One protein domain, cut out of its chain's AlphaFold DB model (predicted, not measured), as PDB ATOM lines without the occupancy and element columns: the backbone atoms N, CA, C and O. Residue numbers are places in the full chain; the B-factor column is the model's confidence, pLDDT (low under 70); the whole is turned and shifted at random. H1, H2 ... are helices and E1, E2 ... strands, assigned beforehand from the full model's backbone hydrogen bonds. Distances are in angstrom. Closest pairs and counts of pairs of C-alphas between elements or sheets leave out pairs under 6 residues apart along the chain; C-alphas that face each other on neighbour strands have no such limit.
ATOM      1  N   ASN A   2     116.123 189.753 181.816       58.00
ATOM      2  CA  ASN A   2     116.398 188.295 181.743       58.00
ATOM      3  C   ASN A   2     115.623 187.554 180.632       58.00
ATOM      4  O   ASN A   2     116.182 186.698 179.960       58.00
ATOM      5  N   ASN A   3     114.384 187.971 180.359       74.56
ATOM      6  CA  ASN A   3     113.529 187.331 179.360       74.56
ATOM      7  C   ASN A   3     114.069 187.407 177.912       74.56
ATOM      8  O   ASN A   3     113.760 186.539 177.103       74.56
ATOM      9  N   GLU A   4     114.876 188.415 177.559       83.44
ATOM     10  CA  GLU A   4     115.361 188.590 176.177       83.44
ATOM     11  C   GLU A   4     116.498 187.625 175.829       83.44
ATOM     12  O   GLU A   4     116.478 187.024 174.757       83.44
ATOM     13  N   ILE A   5     117.449 187.421 176.749       85.12
ATOM     14  CA  ILE A   5     118.541 186.453 176.567       85.12
ATOM     15  C   ILE A   5     117.965 185.037 176.540       85.12
ATOM     16  O   ILE A   5     118.292 184.265 175.644       85.12
ATOM     17  N   ASP A   6     117.055 184.716 177.461       85.94
ATOM     18  CA  ASP A   6     116.433 183.390 177.525       85.94
ATOM     19  C   ASP A   6     115.600 183.098 176.264       85.94
ATOM     20  O   ASP A   6     115.657 181.996 175.710       85.94
ATOM     21  N   THR A   7     114.872 184.101 175.755       88.25
ATOM     22  CA  THR A   7     114.127 183.996 174.490       88.25
ATOM     23  C   THR A   7     115.065 183.793 173.304       88.25
ATOM     24  O   THR A   7     114.811 182.916 172.474       88.25
ATOM     25  N   PHE A   8     116.155 184.564 173.228       88.31
ATOM     26  CA  PHE A   8     117.176 184.410 172.194       88.31
ATOM     27  C   PHE A   8     117.777 183.002 172.217       88.31
ATOM     28  O   PHE A   8     117.759 182.312 171.198       88.31
ATOM     29  N   VAL A   9     118.227 182.542 173.389       86.19
ATOM     30  CA  VAL A   9     118.797 181.202 173.571       86.19
ATOM     31  C   VAL A   9     117.784 180.147 173.141       86.19
ATOM     32  O   VAL A   9     118.135 179.264 172.369       86.19
ATOM     33  N   LYS A  10     116.511 180.255 173.533       88.88
ATOM     34  CA  LYS A  10     115.470 179.305 173.110       88.88
ATOM     35  C   LYS A  10     115.302 179.251 171.586       88.88
ATOM     36  O   LYS A  10     115.289 178.156 171.027       88.88
ATOM     37  N   LYS A  11     115.178 180.403 170.912       89.38
ATOM     38  CA  LYS A  11     115.058 180.481 169.439       89.38
ATOM     39  C   LYS A  11     116.280 179.882 168.741       89.38
ATOM     40  O   LYS A  11     116.150 179.141 167.763       89.38
ATOM     41  N   LEU A  12     117.455 180.158 169.294       87.12
ATOM     42  CA  LEU A  12     118.718 179.603 168.853       87.12
ATOM     43  C   LEU A  12     118.734 178.071 168.966       87.12
ATOM     44  O   LEU A  12     118.975 177.405 167.960       87.12
ATOM     45  N   LYS A  13     118.409 177.501 170.138       86.69
ATOM     46  CA  LYS A  13     118.362 176.037 170.339       86.69
ATOM     47  C   LYS A  13     117.441 175.363 169.331       86.69
ATOM     48  O   LYS A  13     117.798 174.343 168.751       86.69
ATOM     49  N   THR A  14     116.267 175.949 169.102       89.12
ATOM     50  CA  THR A  14     115.309 175.445 168.115       89.12
ATOM     51  C   THR A  14     115.923 175.403 166.717       89.12
ATOM     52  O   THR A  14     115.871 174.356 166.075       89.12
ATOM     53  N   SER A  15     116.557 176.492 166.265       88.38
ATOM     54  CA  SER A  15     117.196 176.538 164.939       88.38
ATOM     55  C   SER A  15     118.314 175.503 164.811       88.38
ATOM     56  O   SER A  15     118.346 174.746 163.843       88.38
ATOM     57  N   ILE A  16     119.181 175.405 165.823       85.88
ATOM     58  CA  ILE A  16     120.283 174.437 165.865       85.88
ATOM     59  C   ILE A  16     119.767 172.997 165.791       85.88
ATOM     60  O   ILE A  16     120.270 172.201 164.999       85.88
ATOM     61  N   ASN A  17     118.767 172.651 166.602       87.25
ATOM     62  CA  ASN A  17     118.224 171.295 166.657       87.25
ATOM     63  C   ASN A  17     117.563 170.892 165.339       87.25
ATOM     64  O   ASN A  17     117.714 169.753 164.898       87.25
ATOM     65  N   ILE A  18     116.866 171.829 164.696       88.12
ATOM     66  CA  ILE A  18     116.281 171.596 163.381       88.12
ATOM     67  C   ILE A  18     117.398 171.334 162.360       88.12
ATOM     68  O   ILE A  18     117.382 170.279 161.732       88.12
ATOM     69  N   LEU A  19     118.407 172.212 162.257       85.19
ATOM     70  CA  LEU A  19     119.533 172.042 161.322       85.19
ATOM     71  C   LEU A  19     120.273 170.708 161.523       85.19
ATOM     72  O   LEU A  19     120.540 170.013 160.548       85.19
ATOM     73  N   LYS A  20     120.510 170.298 162.775       83.25
ATOM     74  CA  LYS A  20     121.120 168.998 163.119       83.25
ATOM     75  C   LYS A  20     120.283 167.787 162.710       83.25
ATOM     76  O   LYS A  20     120.839 166.729 162.443       83.25
ATOM     77  N   THR A  21     118.958 167.919 162.721       82.06
ATOM     78  CA  THR A  21     118.043 166.817 162.386       82.06
ATOM     79  C   THR A  21     117.925 166.624 160.875       82.06
ATOM     80  O   THR A  21     117.732 165.504 160.413       82.06
ATOM     81  N   ILE A  22     118.008 167.718 160.116       77.75
ATOM     82  CA  ILE A  22     117.780 167.725 158.668       77.75
ATOM     83  C   ILE A  22     118.971 167.150 157.904       77.75
ATOM     84  O   ILE A  22     118.774 166.389 156.960       77.75
ATOM     85  N   ASP A  23     120.185 167.518 158.306       73.00
ATOM     86  CA  ASP A  23     121.412 167.034 157.685       73.00
ATOM     87  C   ASP A  23     122.479 166.829 158.773       73.00
ATOM     88  O   ASP A  23     123.187 167.769 159.150       73.00
ATOM     89  N   PRO A  24     122.550 165.617 159.361       70.56
ATOM     90  CA  PRO A  24     123.515 165.311 160.411       70.56
ATOM     91  C   PRO A  24     124.969 165.463 159.945       70.56
ATOM     92  O   PRO A  24     125.829 165.786 160.772       70.56
ATOM     93  N   ASP A  25     125.211 165.262 158.645       72.38
ATOM     94  CA  ASP A  25     126.534 165.202 158.025       72.38
ATOM     95  C   ASP A  25     126.989 166.573 157.478       72.38
ATOM     96  O   ASP A  25     128.181 166.882 157.546       72.38
ATOM     97  N   ASP A  26     126.070 167.430 157.006       76.44
ATOM     98  CA  ASP A  26     126.354 168.807 156.565       76.44
ATOM     99  C   ASP A  26     125.343 169.850 157.086       76.44
ATOM    100  O   ASP A  26     124.416 170.298 156.412       76.44
ATOM    101  N   GLN A  27     125.611 170.358 158.288       76.31
ATOM    102  CA  GLN A  27     124.812 171.412 158.927       76.31
ATOM    103  C   GLN A  27     125.124 172.827 158.399       76.31
ATOM    104  O   GLN A  27     124.619 173.817 158.937       76.31
ATOM    105  N   ARG A  28     126.007 172.953 157.398       81.88
ATOM    106  CA  ARG A  28     126.518 174.237 156.894       81.88
ATOM    107  C   ARG A  28     125.980 174.588 155.514       81.88
ATOM    108  O   ARG A  28     126.290 175.674 155.026       81.88
ATOM    109  N   THR A  29     125.135 173.745 154.925       86.62
ATOM    110  CA  THR A  29     124.530 173.999 153.616       86.62
ATOM    111  C   THR A  29     123.008 173.884 153.682       86.62
ATOM    112  O   THR A  29     122.460 172.901 154.158       86.62
ATOM    113  N   MET A  30     122.292 174.879 153.153       88.12
ATOM    114  CA  MET A  30     120.838 174.836 152.978       88.12
ATOM    115  C   MET A  30     120.506 174.797 151.483       88.12
ATOM    116  O   MET A  30     120.788 175.742 150.736       88.12
ATOM    117  N   THR A  31     119.901 173.696 151.034       88.69
ATOM    118  CA  THR A  31     119.583 173.439 149.619       88.69
ATOM    119  C   THR A  31     118.075 173.422 149.363       88.69
ATOM    120  O   THR A  31     117.267 173.307 150.283       88.69
ATOM    121  N   TYR A  32     117.683 173.488 148.088       87.50
ATOM    122  CA  TYR A  32     116.280 173.359 147.686       87.50
ATOM    123  C   TYR A  32     115.664 172.014 148.104       87.50
ATOM    124  O   TYR A  32     114.516 171.963 148.546       87.50
ATOM    125  N   ASN A  33     116.436 170.928 148.007       86.62
ATOM    126  CA  ASN A  33     115.976 169.598 148.399       86.62
ATOM    127  C   ASN A  33     115.730 169.527 149.911       86.62
ATOM    128  O   ASN A  33     114.679 169.042 150.325       86.62
ATOM    129  N   LEU A  34     116.645 170.089 150.712       87.44
ATOM    130  CA  LEU A  34     116.472 170.179 152.163       87.44
ATOM    131  C   LEU A  34     115.227 170.998 152.513       87.44
ATOM    132  O   LEU A  34     114.387 170.524 153.271       87.44
ATOM    133  N   PHE A  35     115.030 172.159 151.880       88.94
ATOM    134  CA  PHE A  35     113.813 172.959 152.049       88.94
ATOM    135  C   PHE A  35     112.532 172.161 151.765       88.94
ATOM    136  O   PHE A  35     111.566 172.264 152.521       88.94
ATOM    137  N   ASN A  36     112.500 171.353 150.704       88.00
ATOM    138  CA  ASN A  36     111.326 170.544 150.376       88.00
ATOM    139  C   ASN A  36     111.071 169.411 151.378       88.00
ATOM    140  O   ASN A  36     109.918 169.021 151.542       88.00
ATOM    141  N   SER A  37     112.105 168.915 152.063       88.19
ATOM    142  CA  SER A  37     111.943 167.920 153.131       88.19
ATOM    143  C   SER A  37     111.455 168.492 154.466       88.19
ATOM    144  O   SER A  37     111.027 167.723 155.323       88.19
ATOM    145  N   LEU A  38     111.486 169.818 154.654       89.75
ATOM    146  CA  LEU A  38     111.036 170.446 155.898       89.75
ATOM    147  C   LEU A  38     109.515 170.457 156.022       89.75
ATOM    148  O   LEU A  38     108.804 170.821 155.077       89.75
ATOM    149  N   THR A  39     109.021 170.194 157.233       91.06
ATOM    150  CA  THR A  39     107.624 170.481 157.573       91.06
ATOM    151  C   THR A  39     107.367 171.989 157.591       91.06
ATOM    152  O   THR A  39     108.290 172.810 157.632       91.06
ATOM    153  N   LYS A  40     106.089 172.375 157.575       89.69
ATOM    154  CA  LYS A  40     105.693 173.783 157.666       89.69
ATOM    155  C   LYS A  40     106.203 174.423 158.963       89.69
ATOM    156  O   LYS A  40     106.768 175.510 158.916       89.69
ATOM    157  N   GLU A  41     106.091 173.713 160.083       89.94
ATOM    158  CA  GLU A  41     106.548 174.172 161.398       89.94
ATOM    159  C   GLU A  41     108.069 174.359 161.435       89.94
ATOM    160  O   GLU A  41     108.563 175.317 162.023       89.94
ATOM    161  N   GLN A  42     108.830 173.476 160.777       91.00
ATOM    162  CA  GLN A  42     110.288 173.599 160.685       91.00
ATOM    163  C   GLN A  42     110.708 174.799 159.830       91.00
ATOM    164  O   GLN A  42     111.643 175.511 160.196       91.00
ATOM    165  N   LYS A  43     110.005 175.056 158.717       91.25
ATOM    166  CA  LYS A  43     110.239 176.243 157.876       91.25
ATOM    167  C   LYS A  43     109.967 177.525 158.653       91.25
ATOM    168  O   LYS A  43     110.805 178.420 158.650       91.25
ATOM    169  N   GLU A  44     108.833 177.581 159.348       91.25
ATOM    170  CA  GLU A  44     108.457 178.709 160.202       91.25
ATOM    171  C   GLU A  44     109.478 178.932 161.319       91.25
ATOM    172  O   GLU A  44     109.940 180.049 161.515       91.25
ATOM    173  N   ALA A  45     109.913 177.875 162.005       90.19
ATOM    174  CA  ALA A  45     110.898 177.991 163.077       90.19
ATOM    175  C   ALA A  45     112.285 178.460 162.596       90.19
ATOM    176  O   ALA A  45     112.995 179.119 163.357       90.19
ATOM    177  N   LEU A  46     112.674 178.139 161.355       91.06
ATOM    178  CA  LEU A  46     113.946 178.551 160.752       91.06
ATOM    179  C   LEU A  46     113.910 179.930 160.076       91.06
ATOM    180  O   LEU A  46     114.978 180.452 159.755       91.06
ATOM    181  N   ALA A  47     112.728 180.508 159.846       91.00
ATOM    182  CA  ALA A  47     112.544 181.780 159.136       91.00
ATOM    183  C   ALA A  47     111.633 182.787 159.881       91.00
ATOM    184  O   ALA A  47     111.250 183.803 159.302       91.00
ATOM    185  N   ASP A  48     111.245 182.484 161.128       86.94
ATOM    186  CA  ASP A  48     110.249 183.161 161.997       86.94
ATOM    187  C   ASP A  48     108.829 183.286 161.406       86.94
ATOM    188  O   ASP A  48     107.886 183.671 162.095       86.94
ATOM    189  N   THR A  49     108.659 182.981 160.121       85.25
ATOM    190  CA  THR A  49     107.431 183.183 159.354       85.25
ATOM    191  C   THR A  49     107.247 182.076 158.327       85.25
ATOM    192  O   THR A  49     108.198 181.420 157.899       85.25
ATOM    193  N   SER A  50     105.998 181.862 157.918       80.19
ATOM    194  CA  SER A  50     105.673 180.838 156.935       80.19
ATOM    195  C   SER A  50     106.166 181.234 155.543       80.19
ATOM    196  O   SER A  50     106.084 182.395 155.121       80.19
ATOM    197  N   SER A  51     106.680 180.238 154.823       82.69
ATOM    198  CA  SER A  51     107.105 180.364 153.433       82.69
ATOM    199  C   SER A  51     106.775 179.092 152.671       82.69
ATOM    200  O   SER A  51     107.195 177.996 153.042       82.69
ATOM    201  N   GLU A  52     106.040 179.248 151.574       80.94
ATOM    202  CA  GLU A  52     105.595 178.126 150.740       80.94
ATOM    203  C   GLU A  52     106.551 177.840 149.579       80.94
ATOM    204  O   GLU A  52     106.591 176.725 149.067       80.94
ATOM    205  N   ASN A  53     107.368 178.822 149.190       88.31
ATOM    206  CA  ASN A  53     108.331 178.682 148.105       88.31
ATOM    207  C   ASN A  53     109.763 179.006 148.553       88.31
ATOM    208  O   ASN A  53     110.002 179.749 149.506       88.31
ATOM    209  N   TRP A  54     110.721 178.440 147.823       87.88
ATOM    210  CA  TRP A  54     112.149 178.506 148.136       87.88
ATOM    211  C   TRP A  54     112.731 179.919 148.104       87.88
ATOM    212  O   TRP A  54     113.612 180.239 148.898       87.88
ATOM    213  N   SER A  55     112.261 180.769 147.189       87.31
ATOM    214  CA  SER A  55     112.790 182.127 147.043       87.31
ATOM    215  C   SER A  55     112.432 182.992 148.250       87.31
ATOM    216  O   SER A  55     113.301 183.661 148.806       87.31
ATOM    217  N   ASP A  56     111.166 182.944 148.667       88.62
ATOM    218  CA  ASP A  56     110.668 183.653 149.845       88.62
ATOM    219  C   ASP A  56     111.313 183.113 151.130       88.62
ATOM    220  O   ASP A  56     111.860 183.886 151.921       88.62
ATOM    221  N   PHE A  57     111.366 181.782 151.276       90.69
ATOM    222  CA  PHE A  57     112.038 181.139 152.405       90.69
ATOM    223  C   PHE A  57     113.493 181.583 152.521       90.69
ATOM    224  O   PHE A  57     113.916 181.967 153.600       90.69
ATOM    225  N   LYS A  58     114.263 181.590 151.425       90.00
ATOM    226  CA  LYS A  58     115.681 181.977 151.466       90.00
ATOM    227  C   LYS A  58     115.906 183.385 151.995       90.00
ATOM    228  O   LYS A  58     116.864 183.594 152.736       90.00
ATOM    229  N   SER A  59     115.073 184.347 151.604       88.44
ATOM    230  CA  SER A  59     115.221 185.725 152.077       88.44
ATOM    231  C   SER A  59     114.956 185.813 153.580       88.44
ATOM    232  O   SER A  59     115.815 186.283 154.324       88.44
ATOM    233  N   LYS A  60     113.813 185.280 154.024       92.25
ATOM    234  CA  LYS A  60     113.389 185.292 155.432       92.25
ATOM    235  C   LYS A  60     114.317 184.480 156.329       92.25
ATOM    236  O   LYS A  60     114.706 184.937 157.396       92.25
ATOM    237  N   PHE A  61     114.737 183.307 155.862       92.88
ATOM    238  CA  PHE A  61     115.725 182.463 156.520       92.88
ATOM    239  C   PHE A  61     117.016 183.236 156.761       92.88
ATOM    240  O   PHE A  61     117.475 183.300 157.891       92.88
ATOM    241  N   ARG A  62     117.590 183.879 155.736       92.50
ATOM    242  CA  ARG A  62     118.837 184.642 155.900       92.50
ATOM    243  C   ARG A  62     118.695 185.767 156.919       92.50
ATOM    244  O   ARG A  62     119.588 185.935 157.738       92.50
ATOM    245  N   GLU A  63     117.601 186.518 156.865       92.62
ATOM    246  CA  GLU A  63     117.347 187.629 157.787       92.62
ATOM    247  C   GLU A  63     117.179 187.143 159.233       92.62
ATOM    248  O   GLU A  63     117.868 187.615 160.140       92.62
ATOM    249  N   TYR A  64     116.329 186.140 159.449       94.25
ATOM    250  CA  TYR A  64     116.093 185.590 160.775       94.25
ATOM    251  C   TYR A  64     117.330 184.884 161.338       94.25
ATOM    252  O   TYR A  64     117.717 185.124 162.480       94.25
ATOM    253  N   GLN A  65     118.010 184.066 160.537       91.38
ATOM    254  CA  GLN A  65     119.237 183.390 160.954       91.38
ATOM    255  C   GLN A  65     120.359 184.390 161.257       91.38
ATOM    256  O   GLN A  65     121.078 184.198 162.236       91.38
ATOM    257  N   LEU A  66     120.455 185.502 160.518       91.06
ATOM    258  CA  LEU A  66     121.381 186.589 160.843       91.06
ATOM    259  C   LEU A  66     121.052 187.226 162.201       91.06
ATOM    260  O   LEU A  66     121.968 187.525 162.963       91.06
ATOM    261  N   SER A  67     119.766 187.372 162.547       91.00
ATOM    262  CA  SER A  67     119.349 187.839 163.880       91.00
ATOM    263  C   SER A  67     119.736 186.870 165.007       91.00
ATOM    264  O   SER A  67     119.931 187.292 166.144       91.00
ATOM    265  N   LEU A  68     119.911 185.584 164.682       89.00
ATOM    266  CA  LEU A  68     120.461 184.547 165.559       89.00
ATOM    267  C   LEU A  68     121.994 184.417 165.444       89.00
ATOM    268  O   LEU A  68     122.599 183.586 166.121       89.00
ATOM    269  N   GLY A  69     122.623 185.244 164.603       87.88
ATOM    270  CA  GLY A  69     124.067 185.327 164.399       87.88
ATOM    271  C   GLY A  69     124.664 184.313 163.413       87.88
ATOM    272  O   GLY A  69     125.883 184.163 163.340       87.88
ATOM    273  N   PHE A  70     123.831 183.631 162.627       88.31
ATOM    274  CA  PHE A  70     124.265 182.786 161.515       88.31
ATOM    275  C   PHE A  70     124.220 183.577 160.202       88.31
ATOM    276  O   PHE A  70     123.154 183.919 159.687       88.31
ATOM    277  N   GLN A  71     125.385 183.851 159.626       89.62
ATOM    278  CA  GLN A  71     125.505 184.524 158.339       89.62
ATOM    279  C   GLN A  71     125.532 183.500 157.207       89.62
ATOM    280  O   GLN A  71     126.495 182.751 157.058       89.62
ATOM    281  N   TRP A  72     124.491 183.511 156.378       90.00
ATOM    282  CA  TRP A  72     124.357 182.618 155.230       90.00
ATOM    283  C   TRP A  72     124.584 183.365 153.912       90.00
ATOM    284  O   TRP A  72     123.921 184.375 153.625       90.00
ATOM    285  N   THR A  73     125.494 182.848 153.088       88.56
ATOM    286  CA  THR A  73     125.864 183.400 151.780       88.56
ATOM    287  C   THR A  73     125.411 182.474 150.646       88.56
ATOM    288  O   THR A  73     125.484 181.254 150.771       88.56
ATOM    289  N   PRO A  74     124.892 183.011 149.529       85.88
ATOM    290  CA  PRO A  74     124.568 182.200 148.361       85.88
ATOM    291  C   PRO A  74     125.839 181.801 147.596       85.88
ATOM    292  O   PRO A  74     126.674 182.654 147.308       85.88
ATOM    293  N   TYR A  75     125.952 180.525 147.213       69.94
ATOM    294  CA  TYR A  75     127.139 179.991 146.523       69.94
ATOM    295  C   TYR A  75     127.285 180.535 145.085       69.94
ATOM    296  O   TYR A  75     128.395 180.804 144.636       69.94
ATOM    297  N   GLN A  76     126.168 180.729 144.362       59.00
ATOM    298  CA  GLN A  76     126.095 181.333 143.017       59.00
ATOM    299  C   GLN A  76     124.678 181.873 142.743       59.00
ATOM    300  O   GLN A  76     123.719 181.101 142.802       59.00
ATOM    301  N   ALA A  77     124.548 183.166 142.400       62.84
ATOM    302  CA  ALA A  77     123.287 183.875 142.103       62.84
ATOM    303  C   ALA A  77     122.152 183.682 143.151       62.84
ATOM    304  O   ALA A  77     122.243 182.901 144.092       62.84
ATOM    305  N   PHE A  78     121.035 184.405 143.021       60.47
ATOM    306  CA  PHE A  78     119.925 184.323 143.995       60.47
ATOM    307  C   PHE A  78     119.259 182.925 144.069       60.47
ATOM    308  O   PHE A  78     118.599 182.594 145.058       60.47
ATOM    309  N   ALA A  79     119.454 182.064 143.062       64.25
ATOM    310  CA  ALA A  79     118.805 180.755 142.956       64.25
ATOM    311  C   ALA A  79     119.566 179.589 143.625       64.25
ATOM    312  O   ALA A  79     118.924 178.594 143.968       64.25
ATOM    313  N   GLY A  80     120.871 179.721 143.887       77.00
ATOM    314  CA  GLY A  80     121.725 178.643 144.403       77.00
ATOM    315  C   GLY A  80     121.497 178.240 145.872       77.00
ATOM    316  O   GLY A  80     120.627 178.809 146.551       77.00
ATOM    317  N   PRO A  81     122.256 177.239 146.360       85.50
ATOM    318  CA  PRO A  81     122.280 176.854 147.769       85.50
ATOM    319  C   PRO A  81     122.879 177.967 148.638       85.50
ATOM    320  O   PRO A  81     123.647 178.805 148.155       85.50
ATOM    321  N   LEU A  82     122.513 177.967 149.920       89.31
ATOM    322  CA  LEU A  82     123.117 178.831 150.931       89.31
ATOM    323  C   LEU A  82     124.183 178.053 151.696       89.31
ATOM    324  O   LEU A  82     123.919 176.938 152.132       89.31
ATOM    325  N   SER A  83     125.341 178.665 151.903       88.31
ATOM    326  CA  SER A  83     126.396 178.169 152.782       88.31
ATOM    327  C   SER A  83     126.513 179.048 154.020       88.31
ATOM    328  O   SER A  83     126.428 180.276 153.926       88.31
ATOM    329  N   LEU A  84     126.716 178.431 155.179       86.50
ATOM    330  CA  LEU A  84     127.013 179.125 156.421       86.50
ATOM    331  C   LEU A  84     128.447 179.662 156.362       86.50
ATOM    332  O   LEU A  84     129.409 178.899 156.344       86.50
ATOM    333  N   ASP A  85     128.565 180.981 156.322       85.12
ATOM    334  CA  ASP A  85     129.820 181.717 156.163       85.12
ATOM    335  C   ASP A  85     130.432 182.088 157.516       85.12
ATOM    336  O   ASP A  85     131.623 181.899 157.758       85.12
ATOM    337  N   LYS A  86     129.599 182.583 158.440       83.62
ATOM    338  CA  LYS A  86     130.041 183.051 159.756       83.62
ATOM    339  C   LYS A  86     129.009 182.745 160.834       83.62
ATOM    340  O   LYS A  86     127.807 182.799 160.587       83.62
ATOM    341  N   VAL A  87     129.496 182.484 162.043       82.06
ATOM    342  CA  VAL A  87     128.700 182.347 163.267       82.06
ATOM    343  C   VAL A  87     129.257 183.319 164.303       82.06
ATOM    344  O   VAL A  87     130.468 183.356 164.519       82.06
ATOM    345  N   PHE A  88     128.408 184.158 164.894       84.12
ATOM    346  CA  PHE A  88     128.816 185.187 165.855       84.12
ATOM    347  C   PHE A  88     127.679 185.530 166.817       84.12
ATOM    348  O   PHE A  88     126.525 185.543 166.426       84.12
TER     349      PHE A  88
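AT A GLANCE: This is residues 2 to 88 of the 389 residues of an uncharacterized protein of Leptospira selangorensis (UniProt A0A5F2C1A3). Helix H3 packs at a slant on H4 to form a small core, with the E1 and E2 hairpin packed beside H4. Long helix H1 packs on H3, and its residues 2 to 7 stick out along the longest axis. The printed part has 87 residues, mostly helix: H1, H2, H3, H4, then antiparallel E1 and E2. It is compact, with a radius of gyration of the C-alphas of 12.4 A and spans of 40 by 26 by 25 A.

HOW THE PARTS SIT: H1, residues 2 to 22, touches H3, residues 40 to 47, with residues 11 to 18 alone; the closest C-alphas, of Ser 15 and Leu 46, are 5.7 A apart. H2, residues 32 to 37, is close to but not clearly touching H4, residues 54 to 67; the closest C-alphas, of Tyr 32 and Trp 54, are 6.6 A apart. H3 and H4 touch at a steep tilt of 50 degrees, the same way; the closest C-alphas, of Ala 47 and Phe 61, are 4.2 A apart. E1, residues 70 to 74, and E2, residues 82 to 87, form a hairpin, with N 73 and O 83 at 2.9 A. In H1 to H4 every O i to N i+4 pair is within hydrogen-bond range.

IN THESE COORDINATES: H1, 30.9 A long, begins at C-alpha 2 (116.398, 188.295, 181.743); H4 measures 19.7 A. E2 ends at C-alpha 87 (128.700, 182.347, 163.267).

THE WHOLE: The printed part has no cut and no long link; pLDDT is under 70 at residue 2 and residues 75 to 79.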